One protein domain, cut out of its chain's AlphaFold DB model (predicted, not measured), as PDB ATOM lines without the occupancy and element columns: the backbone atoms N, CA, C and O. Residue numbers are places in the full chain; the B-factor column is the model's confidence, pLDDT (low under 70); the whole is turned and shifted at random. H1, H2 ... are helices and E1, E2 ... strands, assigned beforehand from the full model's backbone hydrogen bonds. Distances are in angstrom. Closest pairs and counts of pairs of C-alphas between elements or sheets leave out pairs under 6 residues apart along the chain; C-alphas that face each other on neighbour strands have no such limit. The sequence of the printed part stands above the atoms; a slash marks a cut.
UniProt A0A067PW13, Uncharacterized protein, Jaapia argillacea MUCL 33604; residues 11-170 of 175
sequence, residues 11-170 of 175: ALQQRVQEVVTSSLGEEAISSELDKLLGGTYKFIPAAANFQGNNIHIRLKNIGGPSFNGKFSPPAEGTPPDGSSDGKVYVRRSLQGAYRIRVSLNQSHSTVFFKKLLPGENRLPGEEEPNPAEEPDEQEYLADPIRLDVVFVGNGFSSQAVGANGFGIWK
ATOM      1  N   ALA A  11     -14.076  49.036 -33.376       73.50
ATOM      2  CA  ALA A  11     -14.008  48.135 -34.517       73.50
ATOM      3  C   ALA A  11     -14.567  46.748 -34.180       73.50
ATOM      4  O   ALA A  11     -15.280  46.170 -34.996       73.50
ATOM      5  N   LEU A  12     -14.299  46.210 -32.986       75.50
ATOM      6  CA  LEU A  12     -14.882  44.938 -32.549       75.50
ATOM      7  C   LEU A  12     -16.394  45.063 -32.350       75.50
ATOM      8  O   LEU A  12     -17.143  44.219 -32.837       75.50
ATOM      9  N   GLN A  13     -16.849  46.125 -31.680       71.38
ATOM     10  CA  GLN A  13     -18.277  46.376 -31.491       71.38
ATOM     11  C   GLN A  13     -18.993  46.505 -32.839       71.38
ATOM     12  O   GLN A  13     -20.046  45.897 -33.038       71.38
ATOM     13  N   GLN A  14     -18.409  47.264 -33.767       74.62
ATOM     14  CA  GLN A  14     -18.943  47.432 -35.110       74.62
ATOM     15  C   GLN A  14     -18.979  46.102 -35.866       74.62
ATOM     16  O   GLN A  14     -20.022  45.766 -36.411       74.62
ATOM     17  N   ARG A  15     -17.907  45.301 -35.842       81.25
ATOM     18  CA  ARG A  15     -17.873  43.985 -36.504       81.25
ATOM     19  C   ARG A  15     -18.902  43.016 -35.935       81.25
ATOM     20  O   ARG A  15     -19.579  42.338 -36.700       81.25
ATOM     21  N   VAL A  16     -19.059  42.958 -34.608       77.44
ATOM     22  CA  VAL A  16     -20.115  42.140 -33.988       77.44
ATOM     23  C   VAL A  16     -21.483  42.628 -34.459       77.44
ATOM     24  O   VAL A  16     -22.307  41.811 -34.862       77.44
ATOM     25  N   GLN A  17     -21.712  43.945 -34.472       72.62
ATOM     26  CA  GLN A  17     -22.968  44.533 -34.937       72.62
ATOM     27  C   GLN A  17     -23.237  44.235 -36.423       72.62
ATOM     28  O   GLN A  17     -24.367  43.903 -36.772       72.62
ATOM     29  N   GLU A  18     -22.228  44.317 -37.289       80.88
ATOM     30  CA  GLU A  18     -22.301  43.969 -38.716       80.88
ATOM     31  C   GLU A  18     -22.677  42.496 -38.916       80.88
ATOM     32  O   GLU A  18     -23.567  42.192 -39.708       80.88
ATOM     33  N   VAL A  19     -22.076  41.582 -38.147       80.25
ATOM     34  CA  VAL A  19     -22.414  40.153 -38.203       80.25
ATOM     35  C   VAL A  19     -23.867  39.910 -37.777       80.25
ATOM     36  O   VAL A  19     -24.614  39.272 -38.518       80.25
ATOM     37  N   VAL A  20     -24.316  40.461 -36.642       69.56
ATOM     38  CA  VAL A  20     -25.688  40.231 -36.128       69.56
ATOM     39  C   VAL A  20     -26.783  41.000 -36.883       69.56
ATOM     40  O   VAL A  20     -27.966  40.721 -36.700       69.56
ATOM     41  N   THR A  21     -26.426  41.982 -37.716       69.44
ATOM     42  CA  THR A  21     -27.382  42.708 -38.584       69.44
ATOM     43  C   THR A  21     -27.334  42.263 -40.038       69.44
ATOM     44  O   THR A  21     -28.107  42.758 -40.859       69.44
ATOM     45  N   SER A  22     -26.448  41.323 -40.367       73.69
ATOM     46  CA  SER A  22     -26.387  40.731 -41.694       73.69
ATOM     47  C   SER A  22     -27.663  39.940 -42.005       73.69
ATOM     48  O   SER A  22     -28.378  39.480 -41.116       73.69
ATOM     49  N   SER A  23     -27.941  39.737 -43.291       72.62
ATOM     50  CA  SER A  23     -29.041  38.887 -43.765       72.62
ATOM     51  C   SER A  23     -28.742  37.383 -43.652       72.62
ATOM     52  O   SER A  23     -29.410  36.568 -44.292       72.62
ATOM     53  N   LEU A  24     -27.711  37.009 -42.889       74.62
ATOM     54  CA  LEU A  24     -27.330  35.624 -42.646       74.62
ATOM     55  C   LEU A  24     -28.362  34.926 -41.745       74.62
ATOM     56  O   LEU A  24     -29.028  35.552 -40.925       74.62
ATOM     57  N   GLY A  25     -28.481  33.605 -41.890       67.69
ATOM     58  CA  GLY A  25     -29.244  32.783 -40.947       67.69
ATOM     59  C   GLY A  25     -28.525  32.638 -39.599       67.69
ATOM     60  O   GLY A  25     -27.311  32.821 -39.517       67.69
ATOM     61  N   GLU A  26     -29.261  32.248 -38.555       66.25
ATOM     62  CA  GLU A  26     -28.773  32.118 -37.168       66.25
ATOM     63  C   GLU A  26     -27.487  31.276 -37.048       66.25
ATOM     64  O   GLU A  26     -26.527  31.677 -36.388       66.25
ATOM     65  N   GLU A  27     -27.416  30.138 -37.745       70.25
ATOM     66  CA  GLU A  27     -26.225  29.276 -37.747       70.25
ATOM     67  C   GLU A  27     -24.997  29.965 -38.359       70.25
ATOM     68  O   GLU A  27     -23.882  29.833 -37.849       70.25
ATOM     69  N   ALA A  28     -25.193  30.736 -39.431       78.38
ATOM     70  CA  ALA A  28     -24.119  31.471 -40.089       78.38
ATOM     71  C   ALA A  28     -23.652  32.659 -39.235       78.38
ATOM     72  O   ALA A  28     -22.450  32.882 -39.118       78.38
ATOM     73  N   ILE A  29     -24.574  33.354 -38.562       73.81
ATOM     74  CA  ILE A  29     -24.247  34.400 -37.581       73.81
ATOM     75  C   ILE A  29     -23.427  33.812 -36.436       73.81
ATOM     76  O   ILE A  29     -22.391  34.367 -36.080       73.81
ATOM     77  N   SER A  30     -23.834  32.658 -35.900       70.12
ATOM     78  CA  SER A  30     -23.044  31.968 -34.880       70.12
ATOM     79  C   SER A  30     -21.649  31.621 -35.387       70.12
ATOM     80  O   SER A  30     -20.685  31.856 -34.673       70.12
ATOM     81  N   SER A  31     -21.528  31.090 -36.605       79.56
ATOM     82  CA  SER A  31     -20.234  30.724 -37.186       79.56
ATOM     83  C   SER A  31     -19.311  31.934 -37.365       79.56
ATOM     84  O   SER A  31     -18.125  31.858 -37.056       79.56
ATOM     85  N   GLU A  32     -19.837  33.066 -37.831       82.81
ATOM     86  CA  GLU A  32     -19.061  34.300 -37.990       82.81
ATOM     87  C   GLU A  32     -18.663  34.909 -36.640       82.81
ATOM     88  O   GLU A  32     -17.529  35.359 -36.483       82.81
ATOM     89  N   LEU A  33     -19.538  34.855 -35.633       77.62
ATOM     90  CA  LEU A  33     -19.188  35.250 -34.267       77.62
ATOM     91  C   LEU A  33     -18.141  34.318 -33.656       77.62
ATOM     92  O   LEU A  33     -17.204  34.802 -33.029       77.62
ATOM     93  N   ASP A  34     -18.241  33.009 -33.886       77.50
ATOM     94  CA  ASP A  34     -17.243  32.028 -33.460       77.50
ATOM     95  C   ASP A  34     -15.890  32.262 -34.145       77.50
ATOM     96  O   ASP A  34     -14.856  32.005 -33.541       77.50
ATOM     97  N   LYS A  35     -15.851  32.777 -35.379       83.44
ATOM     98  CA  LYS A  35     -14.595  33.185 -36.038       83.44
ATOM     99  C   LYS A  35     -14.064  34.505 -35.486       83.44
ATOM    100  O   LYS A  35     -12.866  34.630 -35.257       83.44
ATOM    101  N   LEU A  36     -14.947  35.482 -35.280       80.62
ATOM    102  CA  LEU A  36     -14.605  36.828 -34.818       80.62
ATOM    103  C   LEU A  36     -14.126  36.839 -33.359       80.62
ATOM    104  O   LEU A  36     -13.207  37.576 -33.015       80.62
ATOM    105  N   LEU A  37     -14.755  36.024 -32.512       77.25
ATOM    106  CA  LEU A  37     -14.487  35.887 -31.076       77.25
ATOM    107  C   LEU A  37     -13.695  34.603 -30.753       77.25
ATOM    108  O   LEU A  37     -13.302  34.362 -29.605       77.25
ATOM    109  N   GLY A  38     -13.451  33.769 -31.763       65.94
ATOM    110  CA  GLY A  38     -12.777  32.481 -31.649       65.94
ATOM    111  C   GLY A  38     -11.377  32.575 -31.067       65.94
ATOM    112  O   GLY A  38     -10.648  33.543 -31.269       65.94
ATOM    113  N   GLY A  39     -11.000  31.555 -30.298       68.75
ATOM    114  CA  GLY A  39      -9.697  31.469 -29.630       68.75
ATOM    115  C   GLY A  39      -9.581  32.301 -28.349       68.75
ATOM    116  O   GLY A  39      -8.704  32.018 -27.538       68.75
ATOM    117  N   THR A  40     -10.487  33.260 -28.131       72.31
ATOM    118  CA  THR A  40     -10.481  34.145 -26.956       72.31
ATOM    119  C   THR A  40     -11.694  33.919 -26.049       72.31
ATOM    120  O   THR A  40     -11.559  33.941 -24.828       72.31
ATOM    121  N   TYR A  41     -12.875  33.657 -26.618       79.38
ATOM    122  CA  TYR A  41     -14.111  33.458 -25.857       79.38
ATOM    123  C   TYR A  41     -14.566  31.994 -25.898       79.38
ATOM    124  O   TYR A  41     -14.463  31.313 -26.916       79.38
ATOM    125  N   LYS A  42     -15.116  31.515 -24.782       84.94
ATOM    126  CA  LYS A  42     -15.863  30.258 -24.675       84.94
ATOM    127  C   LYS A  42     -17.348  30.557 -24.818       84.94
ATOM    128  O   LYS A  42     -17.851  31.444 -24.131       84.94
ATOM    129  N   PHE A  43     -18.063  29.818 -25.659       85.56
ATOM    130  CA  PHE A  43     -19.513  29.972 -25.756       85.56
ATOM    131  C   PHE A  43     -20.234  29.112 -24.708       85.56
ATOM    132  O   PHE A  43     -19.813  27.997 -24.391       85.56
ATOM    133  N   ILE A  44     -21.347  29.625 -24.191       88.69
ATOM    134  CA  ILE A  44     -22.249  28.933 -23.271       88.69
ATOM    135  C   ILE A  44     -23.687  29.206 -23.735       88.69
ATOM    136  O   ILE A  44     -24.052  30.375 -23.883       88.69
ATOM    137  N   PRO A  45     -24.524  28.181 -23.972       89.88
ATOM    138  CA  PRO A  45     -25.937  28.392 -24.281       89.88
ATOM    139  C   PRO A  45     -26.653  29.150 -23.156       89.88
ATOM    140  O   PRO A  45     -26.422  28.882 -21.975       89.88
ATOM    141  N   ALA A  46     -27.536  30.078 -23.514       90.62
ATOM    142  CA  ALA A  46     -28.217  30.956 -22.571       90.62
ATOM    143  C   ALA A  46     -29.604  31.379 -23.071       90.62
ATOM    144  O   ALA A  46     -29.955  31.159 -24.229       90.62
ATOM    145  N   ALA A  47     -30.380  31.995 -22.188       89.31
ATOM    146  CA  ALA A  47     -31.626  32.669 -22.520       89.31
ATOM    147  C   ALA A  47     -31.683  34.027 -21.813       89.31
ATOM    148  O   ALA A  47     -31.327  34.126 -20.635       89.31
ATOM    149  N   ALA A  48     -32.138  35.060 -22.515       88.94
ATOM    150  CA  ALA A  48     -32.288  36.410 -21.989       88.94
ATOM    151  C   ALA A  48     -33.757  36.849 -21.980       88.94
ATOM    152  O   ALA A  48     -34.464  36.722 -22.974       88.94
ATOM    153  N   ASN A  49     -34.215  37.400 -20.862       87.62
ATOM    154  CA  ASN A  49     -35.545  37.972 -20.699       87.62
ATOM    155  C   ASN A  49     -35.416  39.488 -20.519       87.62
ATOM    156  O   ASN A  49     -34.673  39.941 -19.646       87.62
ATOM    157  N   PHE A  50     -36.128  40.255 -21.343       84.75
ATOM    158  CA  PHE A  50     -36.126  41.716 -21.329       84.75
ATOM    159  C   PHE A  50     -37.526  42.196 -20.937       84.75
ATOM    160  O   PHE A  50     -38.510  41.860 -21.594       84.75
ATOM    161  N   GLN A  51     -37.621  42.964 -19.848       83.19
ATOM    162  CA  GLN A  51     -38.885  43.430 -19.267       83.19
ATOM    163  C   GLN A  51     -38.800  44.927 -18.979       83.19
ATOM    164  O   GLN A  51     -38.350  45.352 -17.907       83.19
ATOM    165  N   GLY A  52     -39.205  45.732 -19.964       83.12
ATOM    166  CA  GLY A  52     -39.048  47.182 -19.924       83.12
ATOM    167  C   GLY A  52     -37.570  47.557 -19.851       83.12
ATOM    168  O   GLY A  52     -36.820  47.346 -20.798       83.12
ATOM    169  N   ASN A  53     -37.141  48.101 -18.713       87.06
ATOM    170  CA  ASN A  53     -35.743  48.450 -18.460       87.06
ATOM    171  C   ASN A  53     -34.923  47.319 -17.824       87.06
ATOM    172  O   ASN A  53     -33.729  47.503 -17.627       87.06
ATOM    173  N   ASN A  54     -35.525  46.187 -17.454       88.44
ATOM    174  CA  ASN A  54     -34.810  45.093 -16.794       88.44
ATOM    175  C   ASN A  54     -34.359  44.046 -17.809       88.44
ATOM    176  O   ASN A  54     -35.084  43.726 -18.751       88.44
ATOM    177  N   ILE A  55     -33.189  43.464 -17.567       89.12
ATOM    178  CA  ILE A  55     -32.674  42.312 -18.300       89.12
ATOM    179  C   ILE A  55     -32.260  41.218 -17.320       89.12
ATOM    180  O   ILE A  55     -31.599  41.470 -16.308       89.12
ATOM    181  N   HIS A  56     -32.616  39.985 -17.656       90.94
ATOM    182  CA  HIS A  56     -32.159  38.800 -16.958       90.94
ATOM    183  C   HIS A  56     -31.588  37.788 -17.945       90.94
ATOM    184  O   HIS A  56     -32.313  37.348 -18.830       90.94
ATOM    185  N   ILE A  57     -30.321  37.391 -17.793       91.31
ATOM    186  CA  ILE A  57     -29.706  36.355 -18.639       91.31
ATOM    187  C   ILE A  57     -29.395  35.132 -17.791       91.31
ATOM    188  O   ILE A  57     -28.652  35.219 -16.817       91.31
ATOM    189  N   ARG A  58     -29.941  33.980 -18.176       90.25
ATOM    190  CA  ARG A  58     -29.661  32.684 -17.552       90.25
ATOM    191  C   ARG A  58     -28.816  31.847 -18.485       90.25
ATOM    192  O   ARG A  58     -29.198  31.621 -19.630       90.25
ATOM    193  N   LEU A  59     -27.699  31.349 -17.980       89.62
ATOM    194  CA  LEU A  59     -26.979  30.281 -18.652       89.62
ATOM    195  C   LEU A  59     -27.801  28.987 -18.549       89.62
ATOM    196  O   LEU A  59     -28.436  28.730 -17.527       89.62
ATOM    197  N   LYS A  60     -27.813  28.170 -19.606       86.19
ATOM    198  CA  LYS A  60     -28.583  26.912 -19.655       86.19
ATOM    199  C   LYS A  60     -27.876  25.741 -18.947       86.19
ATOM    200  O   LYS A  60     -28.328  24.604 -19.045       86.19
ATOM    201  N   ASN A  61     -26.778  25.987 -18.232       79.62
ATOM    202  CA  ASN A  61     -26.168  25.002 -17.342       79.62
ATOM    203  C   ASN A  61     -26.929  24.935 -16.004       79.62
ATOM    204  O   ASN A  61     -27.363  25.944 -15.454       79.62
ATOM    205  N   ILE A  62     -27.089  23.724 -15.467       67.25
ATOM    206  CA  ILE A  62     -27.787  23.499 -14.194       67.25
ATOM    207  C   ILE A  62     -27.031  24.225 -13.069       67.25
ATOM    208  O   ILE A  62     -25.834  24.003 -12.897       67.25
ATOM    209  N   GLY A  63     -27.723  25.093 -12.317       66.62
ATOM    210  CA  GLY A  63     -27.146  25.834 -11.183       66.62
ATOM    211  C   GLY A  63     -26.106  26.894 -11.567       66.62
ATOM    212  O   GLY A  63     -25.285  27.280 -10.738       66.62
ATOM    213  N   GLY A  64     -26.088  27.333 -12.830       72.75
ATOM    214  CA  GLY A  64     -25.116  28.305 -13.316       72.75
ATOM    215  C   GLY A  64     -25.374  29.752 -12.876       72.75
ATOM    216  O   GLY A  64     -26.468  30.095 -12.417       72.75
ATOM    217  N   PRO A  65     -24.378  30.640 -13.053       83.12
ATOM    218  CA  PRO A  65     -24.558  32.076 -12.883       83.12
ATOM    219  C   PRO A  65     -25.694  32.642 -13.746       83.12
ATOM    220  O   PRO A  65     -25.939  32.192 -14.867       83.12
ATOM    221  N   SER A  66     -26.343  33.689 -13.244       90.00
ATOM    222  CA  SER A  66     -27.297  34.505 -13.995       90.00
ATOM    223  C   SER A  66     -26.944  35.981 -13.903       90.00
ATOM    224  O   SER A  66     -26.507  36.468 -12.860       90.00
ATOM    225  N   PHE A  67     -27.148  36.705 -14.993       92.00
ATOM    226  CA  PHE A  67     -27.006  38.146 -15.019       92.00
ATOM    227  C   PHE A  67     -28.331  38.803 -14.661       92.00
ATOM    228  O   PHE A  67     -29.367  38.462 -15.228       92.00
ATOM    229  N   ASN A  68     -28.289  39.776 -13.758       91.44
ATOM    230  CA  ASN A  68     -29.408  40.660 -13.457       91.44
ATOM    231  C   ASN A  68     -28.972  42.099 -13.690       91.44
ATOM    232  O   ASN A  68     -28.041  42.559 -13.031       91.44
ATOM    233  N   GLY A  69     -29.653  42.813 -14.580       91.00
ATOM    234  CA  GLY A  69     -29.297  44.188 -14.897       91.00
ATOM    235  C   GLY A  69     -30.472  45.056 -15.302       91.00
ATOM    236  O   GLY A  69     -31.613  44.602 -15.420       91.00
ATOM    237  N   LYS A  70     -30.160  46.331 -15.515       90.25
ATOM    238  CA  LYS A  70     -31.075  47.361 -15.990       90.25
ATOM    239  C   LYS A  70     -30.415  48.183 -17.085       90.25
ATOM    240  O   LYS A  70     -29.211  48.411 -17.033       90.25
ATOM    241  N   PHE A  71     -31.195  48.651 -18.047       87.12
ATOM    242  CA  PHE A  71     -30.735  49.484 -19.154       87.12
ATOM    243  C   PHE A  71     -31.762  50.568 -19.507       87.12
ATOM    244  O   PHE A  71     -32.935  50.476 -19.148       87.12
ATOM    245  N   SER A  72     -31.308  51.619 -20.183       84.06
ATOM    246  CA  SER A  72     -32.122  52.749 -20.627       84.06
ATOM    247  C   SER A  72     -31.680  53.210 -22.025       84.06
ATOM    248  O   SER A  72     -30.470  53.268 -22.274       84.06
ATOM    249  N   PRO A  73     -32.614  53.556 -22.934       81.19
ATOM    250  CA  PRO A  73     -34.078  53.523 -22.775       81.19
ATOM    251  C   PRO A  73     -34.644  52.091 -22.641       81.19
ATOM    252  O   PRO A  73     -33.955  51.137 -23.007       81.19
ATOM    253  N   PRO A  74     -35.862  51.912 -22.084       77.94
ATOM    254  CA  PRO A  74     -36.481  50.593 -21.948       77.94
ATOM    255  C   PRO A  74     -36.752  49.959 -23.317       77.94
ATOM    256  O   PRO A  74     -37.052  50.652 -24.288       77.94
ATOM    257  N   ALA A  75     -36.690  48.631 -23.379       74.44
ATOM    258  CA  ALA A  75     -37.150  47.886 -24.539       74.44
ATOM    259  C   ALA A  75     -38.680  47.776 -24.522       74.44
ATOM    260  O   ALA A  75     -39.280  47.418 -23.506       74.44
ATOM    261  N   GLU A  76     -39.303  48.058 -25.662       66.25
ATOM    262  CA  GLU A  76     -40.728  47.813 -25.894       66.25
ATOM    263  C   GLU A  76     -40.900  46.530 -26.710       66.25
ATOM    264  O   GLU A  76     -40.176  46.334 -27.680       66.25
ATOM    265  N   GLY A  77     -41.842  45.666 -26.333       59.03
ATOM    266  CA  GLY A  77     -42.078  44.385 -27.004       59.03
ATOM    267  C   GLY A  77     -41.413  43.199 -26.301       59.03
ATOM    268  O   GLY A  77     -40.244  43.239 -25.921       59.03
ATOM    269  N   THR A  78     -42.186  42.127 -26.139       55.31
ATOM    270  CA  THR A  78     -41.786  40.876 -25.483       55.31
ATOM    271  C   THR A  78     -41.935  39.740 -26.502       55.31
ATOM    272  O   THR A  78     -42.923  39.746 -27.243       55.31
ATOM    273  N   PRO A  79     -41.011  38.763 -26.579       56.25
ATOM    274  CA  PRO A  79     -41.204  37.574 -27.402       56.25
ATOM    275  C   PRO A  79     -42.478  36.838 -26.951       56.25
ATOM    276  O   PRO A  79     -42.836  36.937 -25.774       56.25
ATOM    277  N   PRO A  80     -43.163  36.083 -27.827       57.03
ATOM    278  CA  PRO A  80     -44.376  35.342 -27.459       57.03
ATOM    279  C   PRO A  80     -44.195  34.384 -26.267       57.03
ATOM    280  O   PRO A  80     -45.154  34.107 -25.551       57.03
ATOM    281  N   ASP A  81     -42.971  33.904 -26.041       56.44
ATOM    282  CA  ASP A  81     -42.550  33.034 -24.937       56.44
ATOM    283  C   ASP A  81     -41.775  33.774 -23.824       56.44
ATOM    284  O   ASP A  81     -41.407  33.181 -22.811       56.44
ATOM    285  N   GLY A  82     -41.553  35.084 -23.973       63.94
ATOM    286  CA  GLY A  82     -40.896  35.926 -22.977       63.94
ATOM    287  C   GLY A  82     -39.371  35.832 -22.915       63.94
ATOM    288  O   GLY A  82     -38.785  36.496 -22.058       63.94
ATOM    289  N   SER A  83     -38.708  35.059 -23.779       77.38
ATOM    290  CA  SER A  83     -37.251  34.881 -23.727       77.38
ATOM    291  C   SER A  83     -36.598  34.811 -25.101       77.38
ATOM    292  O   SER A  83     -37.088  34.155 -26.004       77.38
ATOM    293  N   SER A  84     -35.438  35.443 -25.233       83.69
ATOM    294  CA  SER A  84     -34.540  35.260 -26.367       83.69
ATOM    295  C   SER A  84     -33.542  34.163 -26.054       83.69
ATOM    296  O   SER A  84     -32.668  34.316 -25.195       83.69
ATOM    297  N   ASP A  85     -33.693  33.045 -26.752       87.06
ATOM    298  CA  ASP A  85     -32.700  31.987 -26.758       87.06
ATOM    299  C   ASP A  85     -31.450  32.428 -27.520       87.06
ATOM    300  O   ASP A  85     -31.529  33.093 -28.553       87.06
ATOM    301  N   GLY A  86     -30.281  32.074 -26.987       87.62
ATOM    302  CA  GLY A  86     -29.015  32.517 -27.544       87.62
ATOM    303  C   GLY A  86     -27.788  31.892 -26.898       87.62
ATOM    304  O   GLY A  86     -27.820  30.816 -26.290       87.62
ATOM    305  N   LYS A  87     -26.667  32.593 -27.039       87.94
ATOM    306  CA  LYS A  87     -25.352  32.207 -26.538       87.94
ATOM    307  C   LYS A  87     -24.701  33.374 -25.817       87.94
ATOM    308  O   LYS A  87     -24.843  34.530 -26.209       87.94
ATOM    309  N   VAL A  88     -23.945  33.046 -24.782       90.12
ATOM    310  CA  VAL A  88     -23.026  33.958 -24.112       90.12
ATOM    311  C   VAL A  88     -21.605  33.551 -24.485       90.12
ATOM    312  O   VAL A  88     -21.193  32.426 -24.220       90.12
ATOM    313  N   TYR A  89     -20.855  34.467 -25.082       88.19
ATOM    314  CA  TYR A  89     -19.423  34.361 -25.329       88.19
ATOM    315  C   TYR A  89     -18.691  34.954 -24.136       88.19
ATOM    316  O   TYR A  89     -18.854  36.134 -23.849       88.19
ATOM    317  N   VAL A  90     -17.911  34.141 -23.433       87.62
ATOM    318  CA  VAL A  90     -17.283  34.476 -22.153       87.62
ATOM    319  C   VAL A  90     -15.783  34.276 -22.247       87.62
ATOM    320  O   VAL A  90     -15.322  33.186 -22.580       87.62
ATOM    321  N   ARG A  91     -15.004  35.290 -21.890       85.06
ATOM    322  CA  ARG A  91     -13.541  35.171 -21.816       85.06
ATOM    323  C   ARG A  91     -13.022  34.951 -20.397       85.06
ATOM    324  O   ARG A  91     -11.985  34.322 -20.209       85.06
ATOM    325  N   ARG A  92     -13.744  35.464 -19.403       81.12
ATOM    326  CA  ARG A  92     -13.340  35.484 -17.991       81.12
ATOM    327  C   ARG A  92     -14.449  34.948 -17.096       81.12
ATOM    328  O   ARG A  92     -15.597  34.860 -17.514       81.12
ATOM    329  N   SER A  93     -14.116  34.602 -15.859       82.62
ATOM    330  CA  SER A  93     -15.111  34.159 -14.881       82.62
ATOM    331  C   SER A  93     -16.242  35.183 -14.728       82.62
ATOM    332  O   SER A  93     -16.007  36.378 -14.547       82.62
ATOM    333  N   LEU A  94     -17.486  34.704 -14.802       86.62
ATOM    334  CA  LEU A  94     -18.686  35.532 -14.694       86.62
ATOM    335  C   LEU A  94     -18.962  35.880 -13.233       86.62
ATOM    336  O   LEU A  94     -19.689  35.169 -12.541       86.62
ATOM    337  N   GLN A  95     -18.363  36.971 -12.773       84.38
ATOM    338  CA  GLN A  95     -18.476  37.417 -11.389       84.38
ATOM    339  C   GLN A  95     -18.543  38.942 -11.299       84.38
ATOM    340  O   GLN A  95     -17.864  39.627 -12.066       84.38
ATOM    341  N   GLY A  96     -19.346  39.459 -10.366       86.19
ATOM    342  CA  GLY A  96     -19.405  40.871  -9.981       86.19
ATOM    343  C   GLY A  96     -20.152  41.779 -10.966       86.19
ATOM    344  O   GLY A  96     -20.954  41.309 -11.784       86.19
ATOM    345  N   ALA A  97     -19.902  43.086 -10.869       88.69
ATOM    346  CA  ALA A  97     -20.622  44.115 -11.619       88.69
ATOM    347  C   ALA A  97     -20.086  44.333 -13.046       88.69
ATOM    348  O   ALA A  97     -18.883  44.237 -13.307       88.69
ATOM    349  N   TYR A  98     -20.998  44.650 -13.967       89.25
ATOM    350  CA  TYR A  98     -20.731  44.935 -15.375       89.25
ATOM    351  C   TYR A  98     -21.549  46.126 -15.857       89.25
ATOM    352  O   TYR A  98     -22.733  46.260 -15.543       89.25
ATOM    353  N   ARG A  99     -20.928  46.932 -16.713       89.56
ATOM    354  CA  ARG A  99     -21.623  47.848 -17.612       89.56
ATOM    355  C   ARG A  99     -22.041  47.114 -18.860       89.56
ATOM    356  O   ARG A  99     -21.285  46.287 -19.374       89.56
ATOM    357  N   ILE A 100     -23.219  47.452 -19.360       89.25
ATOM    358  CA  ILE A 100     -23.770  46.824 -20.546       89.25
ATOM    359  C   ILE A 100     -24.173  47.825 -21.609       89.25
ATOM    360  O   ILE A 100     -24.613  48.936 -21.317       89.25
ATOM    361  N   ARG A 101     -24.067  47.379 -22.857       86.69
ATOM    362  CA  ARG A 101     -24.696  48.022 -24.007       86.69
ATOM    363  C   ARG A 101     -25.585  47.009 -24.695       86.69
ATOM    364  O   ARG A 101     -25.132  45.927 -25.059       86.69
ATOM    365  N   VAL A 102     -26.843  47.377 -24.852       84.94
ATOM    366  CA  VAL A 102     -27.922  46.556 -25.380       84.94
ATOM    367  C   VAL A 102     -28.284  47.053 -26.779       84.94
ATOM    368  O   VAL A 102     -28.458  48.248 -27.016       84.94
ATOM    369  N   SER A 103     -28.396  46.121 -27.714       81.56
ATOM    370  CA  SER A 103     -28.810  46.358 -29.094       81.56
ATOM    371  C   SER A 103     -29.880  45.333 -29.439       81.56
ATOM    372  O   SER A 103     -29.597  44.137 -29.465       81.56
ATOM    373  N   LEU A 104     -31.119  45.784 -29.637       79.44
ATOM    374  CA  LEU A 104     -32.258  44.930 -29.964       79.44
ATOM    375  C   LEU A 104     -32.792  45.303 -31.343       79.44
ATOM    376  O   LEU A 104     -32.989  46.478 -31.654       79.44
ATOM    377  N   ASN A 105     -33.045  44.294 -32.164       74.19
ATOM    378  CA  ASN A 105     -33.778  44.444 -33.409       74.19
ATOM    379  C   ASN A 105     -34.711  43.240 -33.630       74.19
ATOM    380  O   ASN A 105     -34.764  42.311 -32.818       74.19
ATOM    381  N   GLN A 106     -35.450  43.267 -34.743       72.94
ATOM    382  CA  GLN A 106     -36.433  42.234 -35.092       72.94
ATOM    383  C   GLN A 106     -35.832  40.839 -35.280       72.94
ATOM    384  O   GLN A 106     -36.534  39.846 -35.121       72.94
ATOM    385  N   SER A 107     -34.547  40.761 -35.614       73.56
ATOM    386  CA  SER A 107     -33.864  39.515 -35.948       73.56
ATOM    387  C   SER A 107     -33.007  39.000 -34.798       73.56
ATOM    388  O   SER A 107     -32.974  37.795 -34.573       73.56
ATOM    389  N   HIS A 108     -32.370  39.894 -34.035       79.44
ATOM    390  CA  HIS A 108     -31.404  39.545 -32.999       79.44
ATOM    391  C   HIS A 108     -31.429  40.503 -31.807       79.44
ATOM    392  O   HIS A 108     -31.809  41.673 -31.897       79.44
ATOM    393  N   SER A 109     -30.944  39.991 -30.683       82.81
ATOM    394  CA  SER A 109     -30.568  40.768 -29.511       82.81
ATOM    395  C   SER A 109     -29.086  40.590 -29.225       82.81
ATOM    396  O   SER A 109     -28.521  39.508 -29.384       82.81
ATOM    397  N   THR A 110     -28.429  41.667 -28.814       84.88
ATOM    398  CA  THR A 110     -27.022  41.648 -28.428       84.88
ATOM    399  C   THR A 110     -26.821  42.459 -27.166       84.88
ATOM    400  O   THR A 110     -27.353  43.563 -27.030       84.88
ATOM    401  N   VAL A 111     -26.039  41.914 -26.237       88.56
ATOM    402  CA  VAL A 111     -25.636  42.616 -25.019       88.56
ATOM    403  C   VAL A 111     -24.136  42.478 -24.850       88.56
ATOM    404  O   VAL A 111     -23.616  41.375 -24.709       88.56
ATOM    405  N   PHE A 112     -23.442  43.606 -24.871       88.31
ATOM    406  CA  PHE A 112     -22.014  43.687 -24.600       88.31
ATOM    407  C   PHE A 112     -21.807  43.959 -23.122       88.31
ATOM    408  O   PHE A 112     -22.485  44.829 -22.586       88.31
ATOM    409  N   PHE A 113     -20.865  43.269 -22.487       89.56
ATOM    410  CA  PHE A 113     -20.560  43.445 -21.074       89.56
ATOM    411  C   PHE A 113     -19.098  43.829 -20.892       89.56
ATOM    412  O   PHE A 113     -18.186  43.087 -21.271       89.56
ATOM    413  N   LYS A 114     -18.884  44.956 -20.226       87.88
ATOM    414  CA  LYS A 114     -17.583  45.357 -19.705       87.88
ATOM    415  C   LYS A 114     -17.598  45.252 -18.188       87.88
ATOM    416  O   LYS A 114     -18.527  45.754 -17.556       87.88
ATOM    417  N   LYS A 115     -16.560  44.654 -17.604       86.88
ATOM    418  CA  LYS A 115     -16.374  44.658 -16.155       86.88
ATOM    419  C   LYS A 115     -16.332  46.082 -15.607       86.88
ATOM    420  O   LYS A 115     -15.607  46.932 -16.121       86.88
ATOM    421  N   LEU A 116     -17.114  46.330 -14.561       84.88
ATOM    422  CA  LEU A 116     -17.090  47.594 -13.840       84.88
ATOM    423  C   LEU A 116     -16.029  47.513 -12.744       84.88
ATOM    424  O   LEU A 116     -16.267  46.896 -11.711       84.88
ATOM    425  N   LEU A 117     -14.860  48.098 -12.999       80.56
ATOM    426  CA  LEU A 117     -13.741  48.061 -12.059       80.56
ATOM    427  C   LEU A 117     -13.909  49.114 -10.952       80.56
ATOM    428  O   LEU A 117     -14.445  50.200 -11.213       80.56
ATOM    429  N   PRO A 118     -13.417  48.837  -9.734       74.12
ATOM    430  CA  PRO A 118     -13.282  49.846  -8.695       74.12
ATOM    431  C   PRO A 118     -12.494  51.064  -9.194       74.12
ATOM    432  O   PRO A 118     -11.504  50.956  -9.915       74.12
ATOM    433  N   GLY A 119     -12.987  52.259  -8.870       72.25
ATOM    434  CA  GLY A 119     -12.400  53.521  -9.330       72.25
ATOM    435  C   GLY A 119     -12.834  53.994 -10.725       72.25
ATOM    436  O   GLY A 119     -12.513  55.127 -11.088       72.25
ATOM    437  N   GLU A 120     -13.602  53.218 -11.503       77.88
ATOM    438  CA  GLU A 120     -14.247  53.770 -12.701       77.88
ATOM    439  C   GLU A 120     -15.341  54.788 -12.330       77.88
ATOM    440  O   GLU A 120     -16.196  54.534 -11.480       77.88
ATOM    441  N   ASN A 121     -15.365  55.934 -13.026       81.12
ATOM    442  CA  ASN A 121     -16.396  56.965 -12.851       81.12
ATOM    443  C   ASN A 121     -17.789  56.381 -13.044       81.12
ATOM    444  O   ASN A 121     -18.069  55.869 -14.123       81.12
ATOM    445  N   ARG A 122     -18.659  56.509 -12.045       78.06
ATOM    446  CA  ARG A 122     -20.015  55.946 -12.026       78.06
ATOM    447  C   ARG A 122     -20.959  56.663 -12.991       78.06
ATOM    448  O   ARG A 122     -20.975  57.892 -13.045       78.06
ATOM    449  N   LEU A 123     -21.794  55.902 -13.695       76.31
ATOM    450  CA  LEU A 123     -22.972  56.440 -14.377       76.31
ATOM    451  C   LEU A 123     -24.164  56.499 -13.403       76.31
ATOM    452  O   LEU A 123     -24.195  55.761 -12.411       76.31
ATOM    453  N   PRO A 124     -25.164  57.366 -13.653       72.81
ATOM    454  CA  PRO A 124     -26.353  57.442 -12.814       72.81
ATOM    455  C   PRO A 124     -27.049  56.085 -12.654       72.81
ATOM    456  O   PRO A 124     -27.363  55.414 -13.635       72.81
ATOM    457  N   GLY A 125     -27.328  55.712 -11.405       73.69
ATOM    458  CA  GLY A 125     -28.049  54.487 -11.057       73.69
ATOM    459  C   GLY A 125     -27.175  53.249 -10.863       73.69
ATOM    460  O   GLY A 125     -27.684  52.269 -10.334       73.69
ATOM    461  N   GLU A 126     -25.891  53.277 -11.224       81.38
ATOM    462  CA  GLU A 126     -25.011  52.130 -11.000       81.38
ATOM    463  C   GLU A 126     -24.655  51.992  -9.500       81.38
ATOM    464  O   GLU A 126     -24.169  52.947  -8.892       81.38
ATOM    465  N   GLU A 127     -24.708  50.778  -8.936       73.44
ATOM    466  CA  GLU A 127     -24.310  50.466  -7.540       73.44
ATOM    467  C   GLU A 127     -22.823  50.104  -7.364       73.44
ATOM    468  O   GLU A 127     -22.266  49.372  -8.190       73.44
ATOM    469  N   GLU A 128     -22.171  50.619  -6.313       73.25
ATOM    470  CA  GLU A 128     -20.744  50.373  -6.037       73.25
ATOM    471  C   GLU A 128     -20.435  48.862  -6.054       73.25
ATOM    472  O   GLU A 128     -21.164  48.100  -5.409       73.25
ATOM    473  N   PRO A 129     -19.405  48.393  -6.788       74.88
ATOM    474  CA  PRO A 129     -19.109  46.971  -6.867       74.88
ATOM    475  C   PRO A 129     -18.649  46.495  -5.490       74.88
ATOM    476  O   PRO A 129     -17.866  47.173  -4.828       74.88
ATOM    477  N   ASN A 130     -19.132  45.338  -5.045       75.69
ATOM    478  CA  ASN A 130     -18.705  44.764  -3.775       75.69
ATOM    479  C   ASN A 130     -17.294  44.176  -3.934       75.69
ATOM    480  O   ASN A 130     -17.182  43.137  -4.582       75.69
ATOM    481  N   PRO A 131     -16.237  44.726  -3.306       73.38
ATOM    482  CA  PRO A 131     -14.867  44.252  -3.521       73.38
ATOM    483  C   PRO A 131     -14.663  42.767  -3.184       73.38
ATOM    484  O   PRO A 131     -13.783  42.127  -3.745       73.38
ATOM    485  N   ALA A 132     -15.486  42.195  -2.297       75.06
ATOM    486  CA  ALA A 132     -15.435  40.769  -1.961       75.06
ATOM    487  C   ALA A 132     -15.932  39.848  -3.095       75.06
ATOM    488  O   ALA A 132     -15.673  38.646  -3.080       75.06
ATOM    489  N   GLU A 133     -16.667  40.401  -4.059       72.19
ATOM    490  CA  GLU A 133     -17.209  39.711  -5.230       72.19
ATOM    491  C   GLU A 133     -16.471  40.096  -6.522       72.19
ATOM    492  O   GLU A 133     -16.838  39.622  -7.597       72.19
ATOM    493  N   GLU A 134     -15.442  40.939  -6.438       73.31
ATOM    494  CA  GLU A 134     -14.699  41.430  -7.593       73.31
ATOM    495  C   GLU A 134     -13.401  40.622  -7.808       73.31
ATOM    496  O   GLU A 134     -12.707  40.280  -6.848       73.31
ATOM    497  N   PRO A 135     -13.071  40.262  -9.060       69.94
ATOM    498  CA  PRO A 135     -11.806  39.615  -9.404       69.94
ATOM    499  C   PRO A 135     -10.630  40.610  -9.351       69.94
ATOM    500  O   PRO A 135     -10.839  41.819  -9.280       69.94
ATOM    501  N   ASP A 136      -9.389  40.112  -9.416       72.44
ATOM    502  CA  ASP A 136      -8.179  40.950  -9.375       72.44
ATOM    503  C   ASP A 136      -8.146  41.973 -10.526       72.44
ATOM    504  O   ASP A 136      -8.050  41.620 -11.703       72.44
ATOM    505  N   GLU A 137      -8.193  43.258 -10.174       73.31
ATOM    506  CA  GLU A 137      -8.254  44.388 -11.101       73.31
ATOM    507  C   GLU A 137      -7.050  44.483 -12.046       73.31
ATOM    508  O   GLU A 137      -7.199  44.952 -13.180       73.31
ATOM    509  N   GLN A 138      -5.856  44.043 -11.624       73.06
ATOM    510  CA  GLN A 138      -4.651  44.169 -12.453       73.06
ATOM    511  C   GLN A 138      -4.760  43.351 -13.738       73.06
ATOM    512  O   GLN A 138      -4.328  43.807 -14.801       73.06
ATOM    513  N   GLU A 139      -5.399  42.182 -13.665       72.62
ATOM    514  CA  GLU A 139      -5.640  41.332 -14.829       72.62
ATOM    515  C   GLU A 139      -6.540  42.037 -15.855       72.62
ATOM    516  O   GLU A 139      -6.389  41.831 -17.061       72.62
ATOM    517  N   TYR A 140      -7.472  42.875 -15.394       73.12
ATOM    518  CA  TYR A 140      -8.401  43.608 -16.250       73.12
ATOM    519  C   TYR A 140      -7.777  44.875 -16.807       73.12
ATOM    520  O   TYR A 140      -8.027  45.190 -17.964       73.12
ATOM    521  N   LEU A 141      -6.958  45.587 -16.027       71.81
ATOM    522  CA  LEU A 141      -6.308  46.825 -16.458       71.81
ATOM    523  C   LEU A 141      -5.199  46.595 -17.490       71.81
ATOM    524  O   LEU A 141      -4.998  47.447 -18.360       71.81
ATOM    525  N   ALA A 142      -4.527  45.445 -17.457       69.81
ATOM    526  CA  ALA A 142      -3.495  45.092 -18.430       69.81
ATOM    527  C   ALA A 142      -4.052  44.563 -19.770       69.81
ATOM    528  O   ALA A 142      -3.304  44.466 -20.743       69.81
ATOM    529  N   ASP A 143      -5.347  44.231 -19.848       68.94
ATOM    530  CA  ASP A 143      -5.928  43.552 -21.012       68.94
ATOM    531  C   ASP A 143      -6.392  44.526 -22.110       68.94
ATOM    532  O   ASP A 143      -7.357  45.267 -21.901       68.94
ATOM    533  N   PRO A 144      -5.777  44.529 -23.304       65.06
ATOM    534  CA  PRO A 144      -6.145  45.464 -24.368       65.06
ATOM    535  C   PRO A 144      -7.601  45.315 -24.838       65.06
ATOM    536  O   PRO A 144      -8.169  46.255 -25.389       65.06
ATOM    537  N   ILE A 145      -8.225  44.160 -24.610       68.12
ATOM    538  CA  ILE A 145      -9.634  43.922 -24.896       68.12
ATOM    539  C   ILE A 145     -10.397  44.089 -23.573       68.12
ATOM    540  O   ILE A 145     -10.205  43.334 -22.627       68.12
ATOM    541  N   ARG A 146     -11.293  45.077 -23.486       71.88
ATOM    542  CA  ARG A 146     -12.092  45.372 -22.272       71.88
ATOM    543  C   ARG A 146     -13.496  44.753 -22.276       71.88
ATOM    544  O   ARG A 146     -14.311  45.040 -21.402       71.88
ATOM    545  N   LEU A 147     -13.791  43.942 -23.290       78.25
ATOM    546  CA  LEU A 147     -15.063  43.249 -23.460       78.25
ATOM    547  C   LEU A 147     -14.931  41.828 -22.914       78.25
ATOM    548  O   LEU A 147     -14.199  41.017 -23.475       78.25
ATOM    549  N   ASP A 148     -15.640  41.503 -21.843       82.56
ATOM    550  CA  ASP A 148     -15.478  40.199 -21.186       82.56
ATOM    551  C   ASP A 148     -16.538  39.197 -21.593       82.56
ATOM    552  O   ASP A 148     -16.286  37.986 -21.608       82.56
ATOM    553  N   VAL A 149     -17.721  39.719 -21.920       87.75
ATOM    554  CA  VAL A 149     -18.879  38.911 -22.253       87.75
ATOM    555  C   VAL A 149     -19.660  39.550 -23.393       87.75
ATOM    556  O   VAL A 149     -19.815  40.772 -23.448       87.75
ATOM    557  N   VAL A 150     -20.186  38.717 -24.285       88.12
ATOM    558  CA  VAL A 150     -21.179  39.111 -25.290       88.12
ATOM    559  C   VAL A 150     -22.320  38.110 -25.255       88.12
ATOM    560  O   VAL A 150     -22.092  36.918 -25.428       88.12
ATOM    561  N   PHE A 151     -23.546  38.569 -25.045       89.06
ATOM    562  CA  PHE A 151     -24.734  37.769 -25.320       89.06
ATOM    563  C   PHE A 151     -25.215  38.061 -26.737       89.06
ATOM    564  O   PHE A 151     -25.314  39.229 -27.110       89.06
ATOM    565  N   VAL A 152     -25.549  37.014 -27.487       87.38
ATOM    566  CA  VAL A 152     -26.253  37.101 -28.768       87.38
ATOM    567  C   VAL A 152     -27.397  36.104 -28.750       87.38
ATOM    568  O   VAL A 152     -27.168  34.918 -28.514       87.38
ATOM    569  N   GLY A 153     -28.610  36.574 -29.000       85.50
ATOM    570  CA  GLY A 153     -29.791  35.728 -29.073       85.50
ATOM    571  C   GLY A 153     -30.750  36.163 -30.164       85.50
ATOM    572  O   GLY A 153     -30.541  37.167 -30.849       85.50
ATOM    573  N   ASN A 154     -31.825  35.402 -30.297       79.56
ATOM    574  CA  ASN A 154     -32.856  35.628 -31.297       79.56
ATOM    575  C   ASN A 154     -33.664  36.906 -31.003       79.56
ATOM    576  O   ASN A 154     -33.703  37.395 -29.870       79.56
ATOM    577  N   GLY A 155     -34.214  37.506 -32.056       65.69
ATOM    578  CA  GLY A 155     -34.766  38.862 -32.057       65.69
ATOM    579  C   GLY A 155     -35.993  39.097 -31.183       65.69
ATOM    580  O   GLY A 155     -36.665  38.175 -30.729       65.69
ATOM    581  N   PHE A 156     -36.288  40.382 -30.982       67.94
ATOM    582  CA  PHE A 156     -37.461  40.888 -30.266       67.94
ATOM    583  C   PHE A 156     -38.311  41.734 -31.212       67.94
ATOM    584  O   PHE A 156     -37.785  42.381 -32.112       67.94
ATOM    585  N   SER A 157     -39.610  41.869 -30.951       57.94
ATOM    586  CA  SER A 157     -40.443  42.914 -31.568       57.94
ATOM    587  C   SER A 157     -40.149  44.311 -30.982       57.94
ATOM    588  O   SER A 157     -41.067  45.053 -30.648       57.94
ATOM    589  N   SER A 158     -38.867  44.669 -30.846       60.53
ATOM    590  CA  SER A 158     -38.396  45.916 -30.239       60.53
ATOM    591  C   SER A 158     -37.509  46.717 -31.189       60.53
ATOM    592  O   SER A 158     -36.724  46.142 -31.942       60.53
ATOM    593  N   GLN A 159     -37.615  48.048 -31.133       56.06
ATOM    594  CA  GLN A 159     -36.756  48.984 -31.877       56.06
ATOM    595  C   GLN A 159     -35.657  49.629 -31.012       56.06
ATOM    596  O   GLN A 159     -35.032  50.600 -31.435       56.06
ATOM    597  N   ALA A 160     -35.411  49.133 -29.795       59.84
ATOM    598  CA  ALA A 160     -34.386  49.696 -28.920       59.84
ATOM    599  C   ALA A 160     -32.962  49.394 -29.437       59.84
ATOM    600  O   ALA A 160     -32.371  48.359 -29.127       59.84
ATOM    601  N   VAL A 161     -32.388  50.327 -30.202       67.06
ATOM    602  CA  VAL A 161     -31.004  50.258 -30.693       67.06
ATOM    603  C   VAL A 161     -30.101  51.136 -29.825       67.06
ATOM    604  O   VAL A 161     -30.270  52.351 -29.777       67.06
ATOM    605  N   GLY A 162     -29.105  50.529 -29.173       71.38
ATOM    606  CA  GLY A 162     -28.036  51.260 -28.486       71.38
ATOM    607  C   GLY A 162     -28.389  51.770 -27.087       71.38
ATOM    608  O   GLY A 162     -28.007  52.882 -26.739       71.38
ATOM    609  N   ALA A 163     -29.086  50.966 -26.283       81.06
ATOM    610  CA  ALA A 163     -29.377  51.295 -24.891       81.06
ATOM    611  C   ALA A 163     -28.197  50.956 -23.965       81.06
ATOM    612  O   ALA A 163     -27.539  49.931 -24.131       81.06
ATOM    613  N   ASN A 164     -27.942  51.795 -22.964       86.19
ATOM    614  CA  ASN A 164     -26.849  51.614 -22.008       86.19
ATOM    615  C   ASN A 164     -27.395  51.164 -20.653       86.19
ATOM    616  O   ASN A 164     -28.510  51.518 -20.274       86.19
ATOM    617  N   GLY A 165     -26.617  50.391 -19.904       88.25
ATOM    618  CA  GLY A 165     -27.070  49.845 -18.635       88.25
ATOM    619  C   GLY A 165     -25.962  49.294 -17.757       88.25
ATOM    620  O   GLY A 165     -24.777  49.394 -18.069       88.25
ATOM    621  N   PHE A 166     -26.370  48.657 -16.670       90.56
ATOM    622  CA  PHE A 166     -25.480  47.965 -15.746       90.56
ATOM    623  C   PHE A 166     -26.177  46.753 -15.129       90.56
ATOM    624  O   PHE A 166     -27.402  46.637 -15.140       90.56
ATOM    625  N   GLY A 167     -25.400  45.844 -14.560       90.19
ATOM    626  CA  GLY A 167     -25.931  44.728 -13.793       90.19
ATOM    627  C   GLY A 167     -24.836  43.875 -13.184       90.19
ATOM    628  O   GLY A 167     -23.656  44.197 -13.270       90.19
ATOM    629  N   ILE A 168     -25.240  42.786 -12.544       89.75
ATOM    630  CA  ILE A 168     -24.357  41.930 -11.756       89.75
ATOM    631  C   ILE A 168     -24.591  40.477 -12.155       89.75
ATOM    632  O   ILE A 168     -25.739  40.030 -12.272       89.75
ATOM    633  N   TRP A 169     -23.503  39.730 -12.333       89.81
ATOM    634  CA  TRP A 169     -23.563  38.272 -12.392       89.81
ATOM    635  C   TRP A 169     -23.683  37.702 -10.982       89.81
ATOM    636  O   TRP A 169     -22.828  37.936 -10.132       89.81
ATOM    637  N   LYS A 170     -24.748  36.939 -10.741       83.94
ATOM    638  CA  LYS A 170     -25.039  36.276  -9.469       83.94
ATOM    639  C   LYS A 170     -24.983  34.770  -9.654       83.94
ATOM    640  O   LYS A 170     -25.556  34.248 -10.610       83.94
TER     641      LYS A 170
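AT A GLANCE: This is residues 11 to 170 of the 175 residues of an uncharacterized protein of Jaapia argillacea MUCL 33604 (UniProt A0A067PW13). The domain is a closed barrel of eight antiparallel strands, with a helical hairpin, H1 and H2, packed along its outside over E6, E7 and E4. The short H3 lies off one end of the barrel, and residues 116 to 136, with no named element, loop out between E6 and H3. The printed part has 160 residues, with three named helices and eight named strands in the order H1 H2 E1 E2 E3 E4 E5 E6 H3 E7 E8, mixed in class. Round the ring run E1 E2 E3 E8 E5 E6 E7 E4 and back to E1. The whole is compact, with a radius of gyration of the C-alphas of 14.9 A, and rounded, spanning 41 by 34 by 33 A.

HOW THE PARTS SIT: Begin with H1, residues 11 to 21, and H2, residues 26 to 36, a hairpin whose helices touch, closest at the C-alphas of Val 19 and Ile 29, 6.1 A apart, at a shallow tilt of 13 degrees, opposite ways. Go on to E1, residues 42 to 51, E2, 54 to 59, and E3, 65 to 72, a meander, each strand the antiparallel neighbour of the one before; look for N 49 and O 56 at 2.8 A, and N 57 and O 67 at 2.9 A. With E4, residues 84 to 90, they form a Greek key, in which the first strand is also the antiparallel neighbour of the fourth: N 44 and O 88 are 2.8 A apart. Next come E5, residues 96 to 104, and E6, 108 to 115, a hairpin with N 101 and O 112 at 3.0 A. H1 is on the barrel, outside it, over E6 at a height of 10.2 A; the closest C-alphas of the two, Val 20 and His 108, are 6.6 A apart. H3, residues 137 to 141, is not on the barrel. E7, residues 149 to 154, is the neighbour of E6, with N 111 and O 151 at 2.9 A, and of E4, with N 89 and O 150 at 2.8 A. H2 is also on the barrel, outside it, over E4 and E7 at a height of 9.8 A. E8, residues 161 to 170, has neighbours E3, with N 70 and O 166 at 2.8 A, and E5, with N 100 and O 165 at 2.8 A. In H1, H2 and H3 every O i to N i+4 pair is within hydrogen-bond range.

IN THESE COORDINATES: Find C-alpha 11 at (-14.008, 48.135, -34.517); from there H1 runs 15.0 A to residue 21, and H2 runs 15.1 A. E1 starts at C-alpha 42, (-15.863, 30.258, -24.675), spans 27.1 A and bends by 62 degrees at residue 45. E5, 24.1 A, bends by 52 degrees at residue 99. E8, 26.1 A, bends by 61 degrees at residue 164 and ends at C-alpha 170, (-25.039, 36.276, -9.469).

THE WHOLE: The two C-alphas farthest apart, those of Ser 23 and Ala 132, are 44.0 A apart. The printed part has no cut, and its long links are E3 to E4 and E6 to H3. Its mean pLDDT is 78.8; look for values under 70 at, among others, residues 76 to 82 and 155 to 161.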